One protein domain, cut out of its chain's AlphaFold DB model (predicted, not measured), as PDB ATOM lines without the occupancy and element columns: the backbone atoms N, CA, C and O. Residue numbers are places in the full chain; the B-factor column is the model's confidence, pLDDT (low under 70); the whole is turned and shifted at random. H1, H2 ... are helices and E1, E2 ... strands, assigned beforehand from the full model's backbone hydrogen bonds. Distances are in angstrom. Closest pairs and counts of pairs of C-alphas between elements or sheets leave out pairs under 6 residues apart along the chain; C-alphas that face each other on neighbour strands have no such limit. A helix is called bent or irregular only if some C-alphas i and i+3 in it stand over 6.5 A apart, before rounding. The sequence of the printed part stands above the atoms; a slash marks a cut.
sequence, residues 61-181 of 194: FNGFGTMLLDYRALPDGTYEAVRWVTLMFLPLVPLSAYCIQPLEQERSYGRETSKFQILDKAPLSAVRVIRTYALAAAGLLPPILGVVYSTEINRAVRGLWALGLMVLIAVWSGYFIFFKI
ATOM      1  N   PHE A  61     -34.795 -49.014 -52.153       79.12
ATOM      2  CA  PHE A  61     -34.869 -50.457 -51.951       79.12
ATOM      3  C   PHE A  61     -33.489 -50.943 -51.514       79.12
ATOM      4  O   PHE A  61     -32.528 -50.797 -52.263       79.12
ATOM      5  N   ASN A  62     -33.366 -51.459 -50.285       80.62
ATOM      6  CA  ASN A  62     -32.090 -51.918 -49.714       80.62
ATOM      7  C   ASN A  62     -30.936 -50.904 -49.861       80.62
ATOM      8  O   ASN A  62     -29.813 -51.257 -50.216       80.62
ATOM      9  N   GLY A  63     -31.224 -49.619 -49.632       80.62
ATOM     10  CA  GLY A  63     -30.217 -48.560 -49.704       80.62
ATOM     11  C   GLY A  63     -29.856 -48.096 -51.117       80.62
ATOM     12  O   GLY A  63     -28.960 -47.262 -51.255       80.62
ATOM     13  N   PHE A  64     -30.539 -48.587 -52.155       88.12
ATOM     14  CA  PHE A  64     -30.442 -48.094 -53.531       88.12
ATOM     15  C   PHE A  64     -31.604 -47.153 -53.840       88.12
ATOM     16  O   PHE A  64     -32.759 -47.505 -53.600       88.12
ATOM     17  N   GLY A  65     -31.312 -45.983 -54.407       89.44
ATOM     18  CA  GLY A  65     -32.326 -45.007 -54.810       89.44
ATOM     19  C   GLY A  65     -32.125 -43.676 -54.105       89.44
ATOM     20  O   GLY A  65     -31.025 -43.129 -54.140       89.44
ATOM     21  N   THR A  66     -33.179 -43.138 -53.487       90.31
ATOM     22  CA  THR A  66     -33.065 -41.900 -52.705       90.31
ATOM     23  C   THR A  66     -33.522 -42.074 -51.268       90.31
ATOM     24  O   THR A  66     -34.637 -42.530 -51.041       90.31
ATOM     25  N   MET A  67     -32.690 -41.648 -50.317       88.69
ATOM     26  CA  MET A  67     -32.957 -41.725 -48.876       88.69
ATOM     27  C   MET A  67     -32.834 -40.350 -48.224       88.69
ATOM     28  O   MET A  67     -32.056 -39.508 -48.674       88.69
ATOM     29  N   LEU A  68     -33.577 -40.130 -47.140       90.75
ATOM     30  CA  LEU A  68     -33.314 -39.025 -46.221       90.75
ATOM     31  C   LEU A  68     -32.270 -39.464 -45.198       90.75
ATOM     32  O   LEU A  68     -32.425 -40.510 -44.576       90.75
ATOM     33  N   LEU A  69     -31.228 -38.658 -45.021       91.19
ATOM     34  CA  LEU A  69     -30.138 -38.890 -44.075       91.19
ATOM     35  C   LEU A  69     -29.859 -37.612 -43.263       91.19
ATOM     36  O   LEU A  69     -30.363 -36.532 -43.586       91.19
ATOM     37  N   ASP A  70     -29.025 -37.742 -42.225       89.62
ATOM     38  CA  ASP A  70     -28.582 -36.639 -41.356       89.62
ATOM     39  C   ASP A  70     -29.739 -35.879 -40.677       89.62
ATOM     40  O   ASP A  70     -29.800 -34.654 -40.703       89.62
ATOM     41  N   TYR A  71     -30.679 -36.594 -40.053       90.88
ATOM     42  CA  TYR A  71     -31.808 -35.962 -39.358       90.88
ATOM     43  C   TYR A  71     -31.316 -35.082 -38.199       90.88
ATOM     44  O   TYR A  71     -30.629 -35.555 -37.280       90.88
ATOM     45  N   ARG A  72     -31.716 -33.808 -38.215       90.44
ATOM     46  CA  ARG A  72     -31.423 -32.811 -37.180       90.44
ATOM     47  C   ARG A  72     -32.722 -32.277 -36.591       90.44
ATOM     48  O   ARG A  72     -33.563 -31.789 -37.329       90.44
ATOM     49  N   ALA A  73     -32.863 -32.341 -35.271       91.31
ATOM     50  CA  ALA A  73     -34.007 -31.746 -34.587       91.31
ATOM     51  C   ALA A  73     -33.935 -30.212 -34.636       91.31
ATOM     52  O   ALA A  73     -32.864 -29.634 -34.417       91.31
ATOM     53  N   LEU A  74     -35.074 -29.583 -34.899       90.38
ATOM     54  CA  LEU A  74     -35.286 -28.144 -34.812       90.38
ATOM     55  C   LEU A  74     -36.025 -27.791 -33.503       90.38
ATOM     56  O   LEU A  74     -36.641 -28.668 -32.889       90.38
ATOM     57  N   PRO A  75     -35.953 -26.528 -33.033       88.94
ATOM     58  CA  PRO A  75     -36.565 -26.115 -31.764       88.94
ATOM     59  C   PRO A  75     -38.093 -26.262 -31.713       88.94
ATOM     60  O   PRO A  75     -38.659 -26.426 -30.639       88.94
ATOM     61  N   ASP A  76     -38.753 -26.220 -32.868       87.62
ATOM     62  CA  ASP A  76     -40.202 -26.379 -33.039       87.62
ATOM     63  C   ASP A  76     -40.670 -27.849 -32.991       87.62
ATOM     64  O   ASP A  76     -41.860 -28.139 -33.105       87.62
ATOM     65  N   GLY A  77     -39.739 -28.794 -32.813       85.56
ATOM     66  CA  GLY A  77     -40.018 -30.228 -32.817       85.56
ATOM     67  C   GLY A  77     -40.118 -30.842 -34.216       85.56
ATOM     68  O   GLY A  77     -40.438 -32.028 -34.329       85.56
ATOM     69  N   THR A  78     -39.834 -30.073 -35.271       91.31
ATOM     70  CA  THR A  78     -39.663 -30.594 -36.631       91.31
ATOM     71  C   THR A  78     -38.223 -31.066 -36.846       91.31
ATOM     72  O   THR A  78     -37.358 -30.939 -35.973       91.31
ATOM     73  N   TYR A  79     -37.961 -31.684 -37.996       92.62
ATOM     74  CA  TYR A  79     -36.643 -32.210 -38.329       92.62
ATOM     75  C   TYR A  79     -36.170 -31.703 -39.679       92.62
ATOM     76  O   TYR A  79     -36.910 -31.704 -40.653       92.62
ATOM     77  N   GLU A  80     -34.897 -31.346 -39.761       92.88
ATOM     78  CA  GLU A  80     -34.234 -31.043 -41.018       92.88
ATOM     79  C   GLU A  80     -33.475 -32.285 -41.501       92.88
ATOM     80  O   GLU A  80     -32.605 -32.806 -40.797       92.88
ATOM     81  N   ALA A  81     -33.755 -32.755 -42.714       93.12
ATOM     82  CA  ALA A  81     -33.110 -33.928 -43.299       93.12
ATOM     83  C   ALA A  81     -32.663 -33.648 -44.736       93.12
ATOM     84  O   ALA A  81     -33.290 -32.873 -45.460       93.12
ATOM     85  N   VAL A  82     -31.566 -34.279 -45.156       93.88
ATOM     86  CA  VAL A  82     -31.035 -34.134 -46.515       93.88
ATOM     87  C   VAL A  82     -31.415 -35.358 -47.326       93.88
ATOM     88  O   VAL A  82     -31.216 -36.486 -46.885       93.88
ATOM     89  N   ARG A  83     -31.948 -35.143 -48.526       93.12
ATOM     90  CA  ARG A  83     -32.196 -36.194 -49.503       93.12
ATOM     91  C   ARG A  83     -30.918 -36.485 -50.271       93.12
ATOM     92  O   ARG A  83     -30.336 -35.589 -50.878       93.12
ATOM     93  N   TRP A  84     -30.541 -37.752 -50.297       94.50
ATOM     94  CA  TRP A  84     -29.363 -38.256 -50.986       94.50
ATOM     95  C   TRP A  84     -29.756 -39.275 -52.038       94.50
ATOM     96  O   TRP A  84     -30.672 -40.062 -51.815       94.50
ATOM     97  N   VAL A  85     -29.030 -39.294 -53.153       93.44
ATOM     98  CA  VAL A  85     -28.899 -40.508 -53.963       93.44
ATOM     99  C   VAL A  85     -27.995 -41.461 -53.197       93.44
ATOM    100  O   VAL A  85     -26.903 -41.064 -52.785       93.44
ATOM    101  N   THR A  86     -28.442 -42.696 -52.998       92.75
ATOM    102  CA  THR A  86     -27.706 -43.705 -52.238       92.75
ATOM    103  C   THR A  86     -27.462 -44.969 -53.048       92.75
ATOM    104  O   THR A  86     -28.289 -45.377 -53.869       92.75
ATOM    105  N   LEU A  87     -26.321 -45.603 -52.781       92.25
ATOM    106  CA  LEU A  87     -25.936 -46.907 -53.312       92.25
ATOM    107  C   LEU A  87     -25.482 -47.777 -52.143       92.25
ATOM    108  O   LEU A  87     -24.548 -47.399 -51.443       92.25
ATOM    109  N   MET A  88     -26.140 -48.914 -51.903       89.38
ATOM    110  CA  MET A  88     -25.863 -49.763 -50.730       89.38
ATOM    111  C   MET A  88     -25.799 -48.962 -49.413       89.38
ATOM    112  O   MET A  88     -24.869 -49.124 -48.627       89.38
ATOM    113  N   PHE A  89     -26.769 -48.069 -49.186       88.06
ATOM    114  CA  PHE A  89     -26.863 -47.191 -48.003       88.06
ATOM    115  C   PHE A  89     -25.770 -46.116 -47.893       88.06
ATOM    116  O   PHE A  89     -25.796 -45.309 -46.963       88.06
ATOM    117  N   LEU A  90     -24.837 -46.046 -48.846       92.62
ATOM    118  CA  LEU A  90     -23.829 -44.994 -48.891       92.62
ATOM    119  C   LEU A  90     -24.371 -43.749 -49.601       92.62
ATOM    120  O   LEU A  90     -24.944 -43.867 -50.687       92.62
ATOM    121  N   PRO A  91     -24.165 -42.553 -49.028       94.50
ATOM    122  CA  PRO A  91     -24.543 -41.291 -49.648       94.50
ATOM    123  C   PRO A  91     -23.614 -40.981 -50.830       94.50
ATOM    124  O   PRO A  91     -22.411 -40.816 -50.643       94.50
ATOM    125  N   LEU A  92     -24.166 -40.889 -52.045       95.25
ATOM    126  CA  LEU A  92     -23.407 -40.551 -53.253       95.25
ATOM    127  C   LEU A  92     -23.494 -39.071 -53.590       95.25
ATOM    128  O   LEU A  92     -22.463 -38.416 -53.697       95.25
ATOM    129  N   VAL A  93     -24.708 -38.547 -53.768       95.69
ATOM    130  CA  VAL A  93     -24.939 -37.164 -54.207       95.69
ATOM    131  C   VAL A  93     -26.052 -36.546 -53.363       95.69
ATOM    132  O   VAL A  93     -27.149 -37.116 -53.317       95.69
ATOM    133  N   PRO A  94     -25.810 -35.403 -52.694       95.81
ATOM    134  CA  PRO A  94     -26.868 -34.682 -52.006       95.81
ATOM    135  C   PRO A  94     -27.748 -33.984 -53.046       95.81
ATOM    136  O   PRO A  94     -27.248 -33.345 -53.967       95.81
ATOM    137  N   LEU A  95     -29.063 -34.102 -52.905       93.50
ATOM    138  CA  LEU A  95     -30.022 -33.496 -53.829       93.50
ATOM    139  C   LEU A  95     -30.605 -32.204 -53.257       93.50
ATOM    140  O   LEU A  95     -30.574 -31.159 -53.898       93.50
ATOM    141  N   SER A  96     -31.161 -32.276 -52.051       92.88
ATOM    142  CA  SER A  96     -31.912 -31.173 -51.445       92.88
ATOM    143  C   SER A  96     -32.112 -31.406 -49.952       92.88
ATOM    144  O   SER A  96     -32.142 -32.550 -49.500       92.88
ATOM    145  N   ALA A  97     -32.266 -30.329 -49.183       93.62
ATOM    146  CA  ALA A  97     -32.631 -30.398 -47.772       93.62
ATOM    147  C   ALA A  97     -34.112 -30.042 -47.577       93.62
ATOM    148  O   ALA A  97     -34.680 -29.234 -48.317       93.62
ATOM    149  N   TYR A  98     -34.741 -30.667 -46.587       93.00
ATOM    150  CA  TYR A  98     -36.159 -30.505 -46.279       93.00
ATOM    151  C   TYR A  98     -36.371 -30.357 -44.779       93.00
ATOM    152  O   TYR A  98     -35.749 -31.075 -43.993       93.00
ATOM    153  N   CYS A  99     -37.308 -29.489 -44.409       92.25
ATOM    154  CA  CYS A  99     -37.936 -29.497 -43.096       92.25
ATOM    155  C   CYS A  99     -39.126 -30.456 -43.149       92.25
ATOM    156  O   CYS A  99     -40.034 -30.300 -43.970       92.25
ATOM    157  N   ILE A 100     -39.101 -31.475 -42.300       90.94
ATOM    158  CA  ILE A 100     -40.075 -32.554 -42.270       90.94
ATOM    159  C   ILE A 100     -40.678 -32.715 -40.878       90.94
ATOM    160  O   ILE A 100     -40.022 -32.512 -39.855       90.94
ATOM    161  N   GLN A 101     -41.928 -33.159 -40.855       90.06
ATOM    162  CA  GLN A 101     -42.587 -33.659 -39.663       90.06
ATOM    163  C   GLN A 101     -42.678 -35.190 -39.762       90.06
ATOM    164  O   GLN A 101     -43.394 -35.698 -40.633       90.06
ATOM    165  N   PRO A 102     -41.936 -35.947 -38.934       87.25
ATOM    166  CA  PRO A 102     -42.033 -37.403 -38.915       87.25
ATOM    167  C   PRO A 102     -43.417 -37.822 -38.405       87.25
ATOM    168  O   PRO A 102     -43.902 -37.274 -37.418       87.25
ATOM    169  N   LEU A 103     -44.055 -38.776 -39.090       84.75
ATOM    170  CA  LEU A 103     -45.384 -39.281 -38.728       84.75
ATOM    171  C   LEU A 103     -45.284 -40.693 -38.152       84.75
ATOM    172  O   LEU A 103     -45.604 -40.920 -36.992       84.75
ATOM    173  N   GLU A 104     -44.810 -41.639 -38.959       80.94
ATOM    174  CA  GLU A 104     -44.780 -43.058 -38.610       80.94
ATOM    175  C   GLU A 104     -43.612 -43.742 -39.322       80.94
ATOM    176  O   GLU A 104     -43.244 -43.358 -40.433       80.94
ATOM    177  N   GLN A 105     -43.028 -44.760 -38.693       79.38
ATOM    178  CA  GLN A 105     -42.015 -45.609 -39.310       79.38
ATOM    179  C   GLN A 105     -42.411 -47.072 -39.118       79.38
ATOM    180  O   GLN A 105     -42.419 -47.583 -37.999       79.38
ATOM    181  N   GLU A 106     -42.723 -47.751 -40.218       78.38
ATOM    182  CA  GLU A 106     -43.016 -49.182 -40.229       78.38
ATOM    183  C   GLU A 106     -41.757 -49.955 -40.632       78.38
ATOM    184  O   GLU A 106     -41.189 -49.737 -41.707       78.38
ATOM    185  N   ARG A 107     -41.324 -50.887 -39.777       70.06
ATOM    186  CA  ARG A 107     -40.240 -51.833 -40.071       70.06
ATOM    187  C   ARG A 107     -40.817 -53.235 -40.175       70.06
ATOM    188  O   ARG A 107     -41.294 -53.774 -39.183       70.06
ATOM    189  N   SER A 108     -40.745 -53.837 -41.356       66.25
ATOM    190  CA  SER A 108     -41.145 -55.227 -41.589       66.25
ATOM    191  C   SER A 108     -40.040 -55.943 -42.353       66.25
ATOM    192  O   SER A 108     -39.583 -55.404 -43.349       66.25
ATOM    193  N   TYR A 109     -39.581 -57.102 -41.868       57.78
ATOM    194  CA  TYR A 109     -38.563 -57.998 -42.456       57.78
ATOM    195  C   TYR A 109     -37.848 -57.485 -43.729       57.78
ATOM    196  O   TYR A 109     -38.192 -57.854 -44.849       57.78
ATOM    197  N   GLY A 110     -36.828 -56.631 -43.551       60.62
ATOM    198  CA  GLY A 110     -35.979 -56.122 -44.643       60.62
ATOM    199  C   GLY A 110     -36.525 -54.907 -45.407       60.62
ATOM    200  O   GLY A 110     -35.867 -54.407 -46.315       60.62
ATOM    201  N   ARG A 111     -37.696 -54.397 -45.033       67.00
ATOM    202  CA  ARG A 111     -38.322 -53.195 -45.578       67.00
ATOM    203  C   ARG A 111     -38.588 -52.185 -44.468       67.00
ATOM    204  O   ARG A 111     -39.230 -52.476 -43.461       67.00
ATOM    205  N   GLU A 112     -38.127 -50.968 -44.697       72.94
ATOM    206  CA  GLU A 112     -38.380 -49.824 -43.835       72.94
ATOM    207  C   GLU A 112     -39.187 -48.795 -44.621       72.94
ATOM    208  O   GLU A 112     -38.777 -48.364 -45.698       72.94
ATOM    209  N   THR A 113     -40.368 -48.455 -44.110       77.12
ATOM    210  CA  THR A 113     -41.255 -47.458 -44.712       77.12
ATOM    211  C   THR A 113     -41.404 -46.298 -43.740       77.12
ATOM    212  O   THR A 113     -42.065 -46.419 -42.710       77.12
ATOM    213  N   SER A 114     -40.789 -45.167 -44.072       80.00
ATOM    214  CA  SER A 114     -40.844 -43.946 -43.266       80.00
ATOM    215  C   SER A 114     -41.885 -42.983 -43.842       80.00
ATOM    216  O   SER A 114     -41.705 -42.462 -44.941       80.00
ATOM    217  N   LYS A 115     -42.966 -42.720 -43.103       83.31
ATOM    218  CA  LYS A 115     -44.004 -41.735 -43.442       83.31
ATOM    219  C   LYS A 115     -43.683 -40.400 -42.767       83.31
ATOM    220  O   LYS A 115     -43.439 -40.334 -41.562       83.31
ATOM    221  N   PHE A 116     -43.687 -39.316 -43.532       86.38
ATOM    222  CA  PHE A 116     -43.436 -37.961 -43.035       86.38
ATOM    223  C   PHE A 116     -44.158 -36.936 -43.910       86.38
ATOM    224  O   PHE A 116     -44.485 -37.206 -45.067       86.38
ATOM    225  N   GLN A 117     -44.388 -35.748 -43.360       87.12
ATOM    226  CA  GLN A 117     -44.884 -34.598 -44.106       87.12
ATOM    227  C   GLN A 117     -43.727 -33.641 -44.397       87.12
ATOM    228  O   GLN A 117     -42.947 -33.327 -43.503       87.12
ATOM    229  N   ILE A 118     -43.607 -33.177 -45.641       89.38
ATOM    230  CA  ILE A 118     -42.664 -32.113 -46.001       89.38
ATOM    231  C   ILE A 118     -43.345 -30.780 -45.698       89.38
ATOM    232  O   ILE A 118     -44.413 -30.506 -46.246       89.38
ATOM    233  N   LEU A 119     -42.734 -29.989 -44.819       89.25
ATOM    234  CA  LEU A 119     -43.222 -28.669 -44.428       89.25
ATOM    235  C   LEU A 119     -42.631 -27.587 -45.329       89.25
ATOM    236  O   LEU A 119     -43.371 -26.767 -45.862       89.25
ATOM    237  N   ASP A 120     -41.311 -27.627 -45.533       90.19
ATOM    238  CA  ASP A 120     -40.595 -26.642 -46.344       90.19
ATOM    239  C   ASP A 120     -39.301 -27.214 -46.954       90.19
ATOM    240  O   ASP A 120     -38.814 -28.282 -46.559       90.19
ATOM    241  N   LYS A 121     -38.732 -26.505 -47.932       90.88
ATOM    242  CA  LYS A 121     -37.385 -26.746 -48.458       90.88
ATOM    243  C   LYS A 121     -36.369 -25.947 -47.647       90.88
ATOM    244  O   LYS A 121     -36.475 -24.734 -47.525       90.88
ATOM    245  N   ALA A 122     -35.337 -26.627 -47.165       90.94
ATOM    246  CA  ALA A 122     -34.229 -25.999 -46.457       90.94
ATOM    247  C   ALA A 122     -33.032 -25.771 -47.403       90.94
ATOM    248  O   ALA A 122     -32.856 -26.520 -48.375       90.94
ATOM    249  N   PRO A 123     -32.182 -24.763 -47.142       93.50
ATOM    250  CA  PRO A 123     -30.940 -24.587 -47.881       93.50
ATOM    251  C   PRO A 123     -29.968 -25.735 -47.584       93.50
ATOM    252  O   PRO A 123     -29.799 -26.166 -46.442       93.50
ATOM    253  N   LEU A 124     -29.283 -26.225 -48.617       93.38
ATOM    254  CA  LEU A 124     -28.296 -27.287 -48.455       93.38
ATOM    255  C   LEU A 124     -27.040 -26.734 -47.761       93.38
ATOM    256  O   LEU A 124     -26.308 -25.924 -48.323       93.38
ATOM    257  N   SER A 125     -26.767 -27.187 -46.537       94.12
ATOM    258  CA  SER A 125     -25.569 -26.776 -45.798       94.12
ATOM    259  C   SER A 125     -24.350 -27.608 -46.201       94.12
ATOM    260  O   SER A 125     -24.319 -28.823 -45.987       94.12
ATOM    261  N   ALA A 126     -23.302 -26.949 -46.702       94.94
ATOM    262  CA  ALA A 126     -22.039 -27.601 -47.060       94.94
ATOM    263  C   ALA A 126     -21.400 -28.341 -45.871       94.94
ATOM    264  O   ALA A 126     -20.908 -29.456 -46.022       94.94
ATOM    265  N   VAL A 127     -21.481 -27.766 -44.666       95.00
ATOM    266  CA  VAL A 127     -20.980 -28.389 -43.428       95.00
ATOM    267  C   VAL A 127     -21.655 -29.738 -43.178       95.00
ATOM    268  O   VAL A 127     -20.994 -30.705 -42.801       95.00
ATOM    269  N   ARG A 128     -22.969 -29.827 -43.425       92.81
ATOM    270  CA  ARG A 128     -23.728 -31.074 -43.265       92.81
ATOM    271  C   ARG A 128     -23.302 -32.113 -44.294       92.81
ATOM    272  O   ARG A 128     -22.999 -33.238 -43.918       92.81
ATOM    273  N   VAL A 129     -23.191 -31.712 -45.560       94.50
ATOM    274  CA  VAL A 129     -22.729 -32.581 -46.656       94.50
ATOM    275  C   VAL A 129     -21.346 -33.164 -46.350       94.50
ATOM    276  O   VAL A 129     -21.165 -34.381 -46.399       94.50
ATOM    277  N   ILE A 130     -20.389 -32.318 -45.958       95.88
ATOM    278  CA  ILE A 130     -19.029 -32.742 -45.598       95.88
ATOM    279  C   ILE A 130     -19.057 -33.702 -44.409       95.88
ATOM    280  O   ILE A 130     -18.398 -34.738 -44.442       95.88
ATOM    281  N   ARG A 131     -19.843 -33.403 -43.369       94.25
ATOM    282  CA  ARG A 131     -19.986 -34.283 -42.204       94.25
ATOM    283  C   ARG A 131     -20.521 -35.659 -42.596       94.25
ATOM    284  O   ARG A 131     -20.013 -36.664 -42.104       94.25
ATOM    285  N   THR A 132     -21.529 -35.721 -43.464       94.19
ATOM    286  CA  THR A 132     -22.093 -36.990 -43.935       94.19
ATOM    287  C   THR A 132     -21.046 -37.811 -44.695       94.19
ATOM    288  O   THR A 132     -20.894 -38.999 -44.410       94.19
ATOM    289  N   TYR A 133     -20.259 -37.190 -45.579       95.94
ATOM    290  CA  TYR A 133     -19.151 -37.877 -46.251       95.94
ATOM    291  C   TYR A 133     -18.033 -38.290 -45.295       95.94
ATOM    292  O   TYR A 133     -17.502 -39.387 -45.432       95.94
ATOM    293  N   ALA A 134     -17.699 -37.469 -44.299       95.50
ATOM    294  CA  ALA A 134     -16.707 -37.820 -43.287       95.50
ATOM    295  C   ALA A 134     -17.139 -39.054 -42.480       95.50
ATOM    296  O   ALA A 134     -16.324 -39.931 -42.203       95.50
ATOM    297  N   LEU A 135     -18.431 -39.171 -42.152       94.31
ATOM    298  CA  LEU A 135     -18.984 -40.366 -41.510       94.31
ATOM    299  C   LEU A 135     -18.960 -41.588 -42.437       94.31
ATOM    300  O   LEU A 135     -18.629 -42.679 -41.978       94.31
ATOM    301  N   ALA A 136     -19.271 -41.416 -43.725       94.31
ATOM    302  CA  ALA A 136     -19.150 -42.487 -44.714       94.31
ATOM    303  C   ALA A 136     -17.696 -42.962 -44.850       94.31
ATOM    304  O   ALA A 136     -17.434 -44.161 -44.798       94.31
ATOM    305  N   ALA A 137     -16.742 -42.033 -44.919       95.31
ATOM    306  CA  ALA A 137     -15.317 -42.334 -44.934       95.31
ATOM    307  C   ALA A 137     -14.879 -43.055 -43.650       95.31
ATOM    308  O   ALA A 137     -14.180 -44.057 -43.732       95.31
ATOM    309  N   ALA A 138     -15.342 -42.627 -42.472       95.12
ATOM    310  CA  ALA A 138     -15.051 -43.305 -41.206       95.12
ATOM    311  C   ALA A 138     -15.600 -44.745 -41.145       95.12
ATOM    312  O   ALA A 138     -15.015 -45.601 -40.479       95.12
ATOM    313  N   GLY A 139     -16.709 -45.017 -41.841       93.62
ATOM    314  CA  GLY A 139     -17.253 -46.363 -42.002       93.62
ATOM    315  C   GLY A 139     -16.502 -47.210 -43.035       93.62
ATOM    316  O   GLY A 139     -16.346 -48.406 -42.824       93.62
ATOM    317  N   LEU A 140     -16.023 -46.615 -44.132       94.69
ATOM    318  CA  LEU A 140     -15.408 -47.335 -45.259       94.69
ATOM    319  C   LEU A 140     -13.888 -47.476 -45.183       94.69
ATOM    320  O   LEU A 140     -13.324 -48.410 -45.746       94.69
ATOM    321  N   LEU A 141     -13.199 -46.564 -44.511       95.25
ATOM    322  CA  LEU A 141     -11.742 -46.557 -44.477       95.25
ATOM    323  C   LEU A 141     -11.166 -47.789 -43.749       95.25
ATOM    324  O   LEU A 141     -10.268 -48.415 -44.310       95.25
ATOM    325  N   PRO A 142     -11.698 -48.235 -42.590       94.25
ATOM    326  CA  PRO A 142     -11.227 -49.457 -41.939       94.25
ATOM    327  C   PRO A 142     -11.290 -50.733 -42.804       94.25
ATOM    328  O   PRO A 142     -10.274 -51.422 -42.870       94.25
ATOM    329  N   PRO A 143     -12.397 -51.076 -43.499       93.38
ATOM    330  CA  PRO A 143     -12.427 -52.266 -44.350       93.38
ATOM    331  C   PRO A 143     -11.517 -52.136 -45.571       93.38
ATOM    332  O   PRO A 143     -10.870 -53.116 -45.930       93.38
ATOM    333  N   ILE A 144     -11.395 -50.945 -46.170       94.56
ATOM    334  CA  ILE A 144     -10.454 -50.720 -47.278       94.56
ATOM    335  C   ILE A 144      -9.017 -50.978 -46.809       94.56
ATOM    336  O   ILE A 144      -8.297 -51.747 -47.443       94.56
ATOM    337  N   LEU A 145      -8.612 -50.398 -45.674       94.06
ATOM    338  CA  LEU A 145      -7.288 -50.641 -45.098       94.06
ATOM    339  C   LEU A 145      -7.098 -52.112 -44.710       94.06
ATOM    340  O   LEU A 145      -6.035 -52.671 -44.959       94.06
ATOM    341  N   GLY A 146      -8.127 -52.757 -44.156       92.62
ATOM    342  CA  GLY A 146      -8.098 -54.179 -43.819       92.62
ATOM    343  C   GLY A 146      -7.836 -55.072 -45.033       92.62
ATOM    344  O   GLY A 146      -7.082 -56.034 -44.927       92.62
ATOM    345  N   VAL A 147      -8.400 -54.736 -46.197       92.38
ATOM    346  CA  VAL A 147      -8.153 -55.450 -47.461       92.38
ATOM    347  C   VAL A 147      -6.750 -55.159 -47.997       92.38
ATOM    348  O   VAL A 147      -6.007 -56.098 -48.288       92.38
ATOM    349  N   VAL A 148      -6.373 -53.878 -48.088       95.94
ATOM    350  CA  VAL A 148      -5.077 -53.438 -48.639       95.94
ATOM    351  C   VAL A 148      -3.902 -53.995 -47.833       95.94
ATOM    352  O   VAL A 148      -2.925 -54.448 -48.416       95.94
ATOM    353  N   TYR A 149      -4.015 -54.016 -46.505       94.00
ATOM    354  CA  TYR A 149      -2.975 -54.500 -45.593       94.00
ATOM    355  C   TYR A 149      -3.260 -55.908 -45.052       94.00
ATOM    356  O   TYR A 149      -2.711 -56.302 -44.021       94.00
ATOM    357  N   SER A 150      -4.114 -56.686 -45.722       91.94
ATOM    358  CA  SER A 150      -4.551 -58.008 -45.243       91.94
ATOM    359  C   SER A 150      -3.393 -58.989 -45.023       91.94
ATOM    360  O   SER A 150      -3.397 -59.744 -44.050       91.94
ATOM    361  N   THR A 151      -2.367 -58.957 -45.877       91.62
ATOM    362  CA  THR A 151      -1.131 -59.748 -45.750       91.62
ATOM    363  C   THR A 151      -0.365 -59.413 -44.476       91.62
ATOM    364  O   THR A 151       0.066 -60.308 -43.742       91.62
ATOM    365  N   GLU A 152      -0.273 -58.125 -44.162       92.12
ATOM    366  CA  GLU A 152       0.545 -57.609 -43.066       92.12
ATOM    367  C   GLU A 152      -0.168 -57.827 -41.737       92.12
ATOM    368  O   GLU A 152       0.444 -58.268 -40.763       92.12
ATOM    369  N   ILE A 153      -1.488 -57.641 -41.734       89.62
ATOM    370  CA  ILE A 153      -2.371 -57.988 -40.623       89.62
ATOM    371  C   ILE A 153      -2.293 -59.491 -40.333       89.62
ATOM    372  O   ILE A 153      -2.094 -59.884 -39.183       89.62
ATOM    373  N   ASN A 154      -2.383 -60.346 -41.358       89.62
ATOM    374  CA  ASN A 154      -2.269 -61.795 -41.184       89.62
ATOM    375  C   ASN A 154      -0.897 -62.206 -40.640       89.62
ATOM    376  O   ASN A 154      -0.810 -63.118 -39.815       89.62
ATOM    377  N   ARG A 155       0.174 -61.524 -41.056       91.00
ATOM    378  CA  ARG A 155       1.526 -61.779 -40.551       91.00
ATOM    379  C   ARG A 155       1.695 -61.343 -39.094       91.00
ATOM    380  O   ARG A 155       2.326 -62.078 -38.338       91.00
ATOM    381  N   ALA A 156       1.150 -60.187 -38.717       91.06
ATOM    382  CA  ALA A 156       1.299 -59.605 -37.383       91.06
ATOM    383  C   ALA A 156       0.401 -60.276 -36.333       91.06
ATOM    384  O   ALA A 156       0.850 -60.564 -35.227       91.06
ATOM    385  N   VAL A 157      -0.862 -60.527 -36.680       88.25
ATOM    386  CA  VAL A 157      -1.904 -60.944 -35.732       88.25
ATOM    387  C   VAL A 157      -2.106 -62.470 -35.731       88.25
ATOM    388  O   VAL A 157      -2.471 -63.022 -34.700       88.25
ATOM    389  N   ARG A 158      -1.784 -63.147 -36.851       86.56
ATOM    390  CA  ARG A 158      -1.799 -64.608 -37.100       86.56
ATOM    391  C   ARG A 158      -3.097 -65.360 -36.743       86.56
ATOM    392  O   ARG A 158      -3.556 -65.405 -35.606       86.56
ATOM    393  N   GLY A 159      -3.630 -66.097 -37.720       84.19
ATOM    394  CA  GLY A 159      -4.696 -67.085 -37.500       84.19
ATOM    395  C   GLY A 159      -6.034 -66.471 -37.063       84.19
ATOM    396  O   GLY A 159      -6.501 -65.497 -37.648       84.19
ATOM    397  N   LEU A 160      -6.662 -67.057 -36.035       89.31
ATOM    398  CA  LEU A 160      -8.005 -66.701 -35.545       89.31
ATOM    399  C   LEU A 160      -8.159 -65.223 -35.152       89.31
ATOM    400  O   LEU A 160      -9.234 -64.650 -35.325       89.31
ATOM    401  N   TRP A 161      -7.094 -64.585 -34.672       90.31
ATOM    402  CA  TRP A 161      -7.130 -63.182 -34.266       90.31
ATOM    403  C   TRP A 161      -7.246 -62.220 -35.454       90.31
ATOM    404  O   TRP A 161      -7.935 -61.207 -35.350       90.31
ATOM    405  N   ALA A 162      -6.634 -62.550 -36.597       88.00
ATOM    406  CA  ALA A 162      -6.768 -61.749 -37.814       88.00
ATOM    407  C   ALA A 162      -8.208 -61.811 -38.345       88.00
ATOM    408  O   ALA A 162      -8.785 -60.785 -38.703       88.00
ATOM    409  N   LEU A 163      -8.831 -62.995 -38.294       89.06
ATOM    410  CA  LEU A 163     -10.251 -63.159 -38.605       89.06
ATOM    411  C   LEU A 163     -11.139 -62.358 -37.638       89.06
ATOM    412  O   LEU A 163     -12.034 -61.645 -38.086       89.06
ATOM    413  N   GLY A 164     -10.858 -62.410 -36.332       93.06
ATOM    414  CA  GLY A 164     -11.563 -61.608 -35.329       93.06
ATOM    415  C   GLY A 164     -11.480 -60.102 -35.604       93.06
ATOM    416  O   GLY A 164     -12.498 -59.412 -35.564       93.06
ATOM    417  N   LEU A 165     -10.296 -59.596 -35.963       93.00
ATOM    418  CA  LEU A 165     -10.104 -58.193 -36.336       93.00
ATOM    419  C   LEU A 165     -10.919 -57.808 -37.580       93.00
ATOM    420  O   LEU A 165     -11.576 -56.768 -37.581       93.00
ATOM    421  N   MET A 166     -10.935 -58.652 -38.614       90.88
ATOM    422  CA  MET A 166     -11.727 -58.401 -39.826       90.88
ATOM    423  C   MET A 166     -13.234 -58.374 -39.536       90.88
ATOM    424  O   MET A 166     -13.948 -57.524 -40.070       90.88
ATOM    425  N   VAL A 167     -13.722 -59.241 -38.642       93.50
ATOM    426  CA  VAL A 167     -15.120 -59.209 -38.179       93.50
ATOM    427  C   VAL A 167     -15.420 -57.913 -37.427       93.50
ATOM    428  O   VAL A 167     -16.436 -57.277 -37.700       93.50
ATOM    429  N   LEU A 168     -14.535 -57.472 -36.527       95.00
ATOM    430  CA  LEU A 168     -14.705 -56.202 -35.812       95.00
ATOM    431  C   LEU A 168     -14.757 -55.007 -36.772       95.00
ATOM    432  O   LEU A 168     -15.604 -54.130 -36.608       95.00
ATOM    433  N   ILE A 169     -13.910 -54.998 -37.804       94.06
ATOM    434  CA  ILE A 169     -13.927 -53.980 -38.863       94.06
ATOM    435  C   ILE A 169     -15.261 -53.998 -39.625       94.06
ATOM    436  O   ILE A 169     -15.841 -52.939 -39.878       94.06
ATOM    437  N   ALA A 170     -15.791 -55.177 -39.958       92.31
ATOM    438  CA  ALA A 170     -17.088 -55.297 -40.619       92.31
ATOM    439  C   ALA A 170     -18.238 -54.786 -39.730       92.31
ATOM    440  O   ALA A 170     -19.081 -54.015 -40.193       92.31
ATOM    441  N   VAL A 171     -18.240 -55.141 -38.439       94.31
ATOM    442  CA  VAL A 171     -19.222 -54.655 -37.451       94.31
ATOM    443  C   VAL A 171     -19.137 -53.136 -37.290       94.31
ATOM    444  O   VAL A 171     -20.167 -52.462 -37.290       94.31
ATOM    445  N   TRP A 172     -17.924 -52.579 -37.215       94.38
ATOM    446  CA  TRP A 172     -17.688 -51.135 -37.173       94.38
ATOM    447  C   TRP A 172     -18.277 -50.432 -38.398       94.38
ATOM    448  O   TRP A 172     -19.039 -49.473 -38.271       94.38
ATOM    449  N   SER A 173     -17.977 -50.948 -39.589       92.31
ATOM    450  CA  SER A 173     -18.467 -50.402 -40.859       92.31
ATOM    451  C   SER A 173     -19.994 -50.422 -40.909       92.31
ATOM    452  O   SER A 173     -20.628 -49.404 -41.198       92.31
ATOM    453  N   GLY A 174     -20.595 -51.557 -40.535       91.06
ATOM    454  CA  GLY A 174     -22.044 -51.706 -40.437       91.06
ATOM    455  C   GLY A 174     -22.668 -50.724 -39.444       91.06
ATOM    456  O   GLY A 174     -23.675 -50.091 -39.751       91.06
ATOM    457  N   TYR A 175     -22.051 -50.512 -38.279       91.38
ATOM    458  CA  TYR A 175     -22.532 -49.531 -37.306       91.38
ATOM    459  C   TYR A 175     -22.586 -48.111 -37.891       91.38
ATOM    460  O   TYR A 175     -23.594 -47.410 -37.746       91.38
ATOM    461  N   PHE A 176     -21.531 -47.682 -38.587       91.94
ATOM    462  CA  PHE A 176     -21.503 -46.348 -39.184       91.94
ATOM    463  C   PHE A 176     -22.546 -46.194 -40.295       91.94
ATOM    464  O   PHE A 176     -23.331 -45.241 -40.261       91.94
ATOM    465  N   ILE A 177     -22.598 -47.154 -41.220       87.94
ATOM    466  CA  ILE A 177     -23.475 -47.114 -42.396       87.94
ATOM    467  C   ILE A 177     -24.953 -47.215 -42.003       87.94
ATOM    468  O   ILE A 177     -25.758 -46.408 -42.457       87.94
ATOM    469  N   PHE A 178     -25.320 -48.152 -41.124       85.50
ATOM    470  CA  PHE A 178     -26.727 -48.421 -40.805       85.50
ATOM    471  C   PHE A 178     -27.277 -47.599 -39.637       85.50
ATOM    472  O   PHE A 178     -28.487 -47.403 -39.551       85.50
ATOM    473  N   PHE A 179     -26.434 -47.112 -38.719       84.38
ATOM    474  CA  PHE A 179     -26.923 -46.460 -37.496       84.38
ATOM    475  C   PHE A 179     -26.504 -44.997 -37.378       84.38
ATOM    476  O   PHE A 179     -27.322 -44.169 -36.968       84.38
ATOM    477  N   LYS A 180     -25.255 -44.650 -37.716       87.19
ATOM    478  CA  LYS A 180     -24.762 -43.273 -37.539       87.19
ATOM    479  C   LYS A 180     -25.118 -42.339 -38.684       87.19
ATOM    480  O   LYS A 180     -25.503 -41.210 -38.394       87.19
ATOM    481  N   ILE A 181     -24.993 -42.778 -39.937       85.56
ATOM    482  CA  ILE A 181     -25.293 -41.936 -41.106       85.56
ATOM    483  C   ILE A 181     -26.794 -41.606 -41.200       85.56
ATOM    484  O   ILE A 181     -27.119 -40.425 -41.353       85.56
TER     485      ILE A 181
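What this domain is: This is residues 61 to 181 of the 194 residues of an uncharacterized protein of Acidobacteria bacterium (UniProt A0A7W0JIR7). What does the model look like? A strongly twisted, curled sheet of four strands forms a head, and two long helices, H1 and H3, run side by side away from it as an arm, with the short H2 at the far turn. The first part of H1 packs on the sheet, while H3 comes back to it with its last residues. What makes it up? The printed part has 121 residues, with four named strands followed by three named helices, class mixed; the sheet order is E1 E2 E3 E4, all antiparallel. How large is it? It is loose, with a radius of gyration of the C-alphas of 17.7 A, and elongated, spanning 56 by 34 by 26 A.

How they stand to each other: How do the strands pair? E1, residues 64 to 73, E2, residues 79 to 87, E3, residues 90 to 108, and E4, residues 111 to 122, form a meander, each strand the antiparallel neighbour of the one before, in three hairpins. Within hydrogen-bond range are N 67 and O 84 at 3.0 A, N 83 and O 96 at 2.8 A, and N 106 and O 113 at 2.9 A. E3 bends by 142 degrees at residue 93 and E4 by 88 degrees at residue 119. What is on the sheet? H1, residues 126 to 148, is on it at a height of 8.5 A, slantwise to E2 at 39 degrees on the local plane; its closest C-alphas to E3 are those of Ala 136 and Leu 90, 6.8 A. H3, residues 160 to 180, only grazes the sheet with residues 177 to 180. How do the helices stand? H1 and H3 touch, closest at the C-alphas of Gly 139 and Ser 173, 4.4 A, at a shallow tilt of 16 degrees, opposite ways. H2, residues 150 to 157, is close but not clearly touching H3, the closest C-alphas being those of Asn 154 and Ala 162, 5.6 A. In H2 and H3 every O i to N i+4 pair is within hydrogen-bond range, in H1 17 of 19.

Where its parts are: Where do the strands lie? E1 starts at C-alpha 64, (-30.442, -48.094, -53.531), and spans 25.3 A; E2 spans 23.6 A, E3 21.4 A and E4 27.5 A. And the helices? H1 spans 30.9 A, H2 10.3 A, and H3 28.9 A to C-alpha 180 at (-24.762, -43.273, -37.539). H1 is only just irregular, with C-alphas 139 and 142 6.8 A apart, and has a kink of 35 degrees near residue 140.

The domain as a whole: How far does it reach? The two C-alphas farthest apart, those of Leu 119 and Arg 155, are 55.8 A apart. Is the printed part whole? It has no cut, and its six links are tight. Where is confidence low? Residues 108 to 111 are under 70.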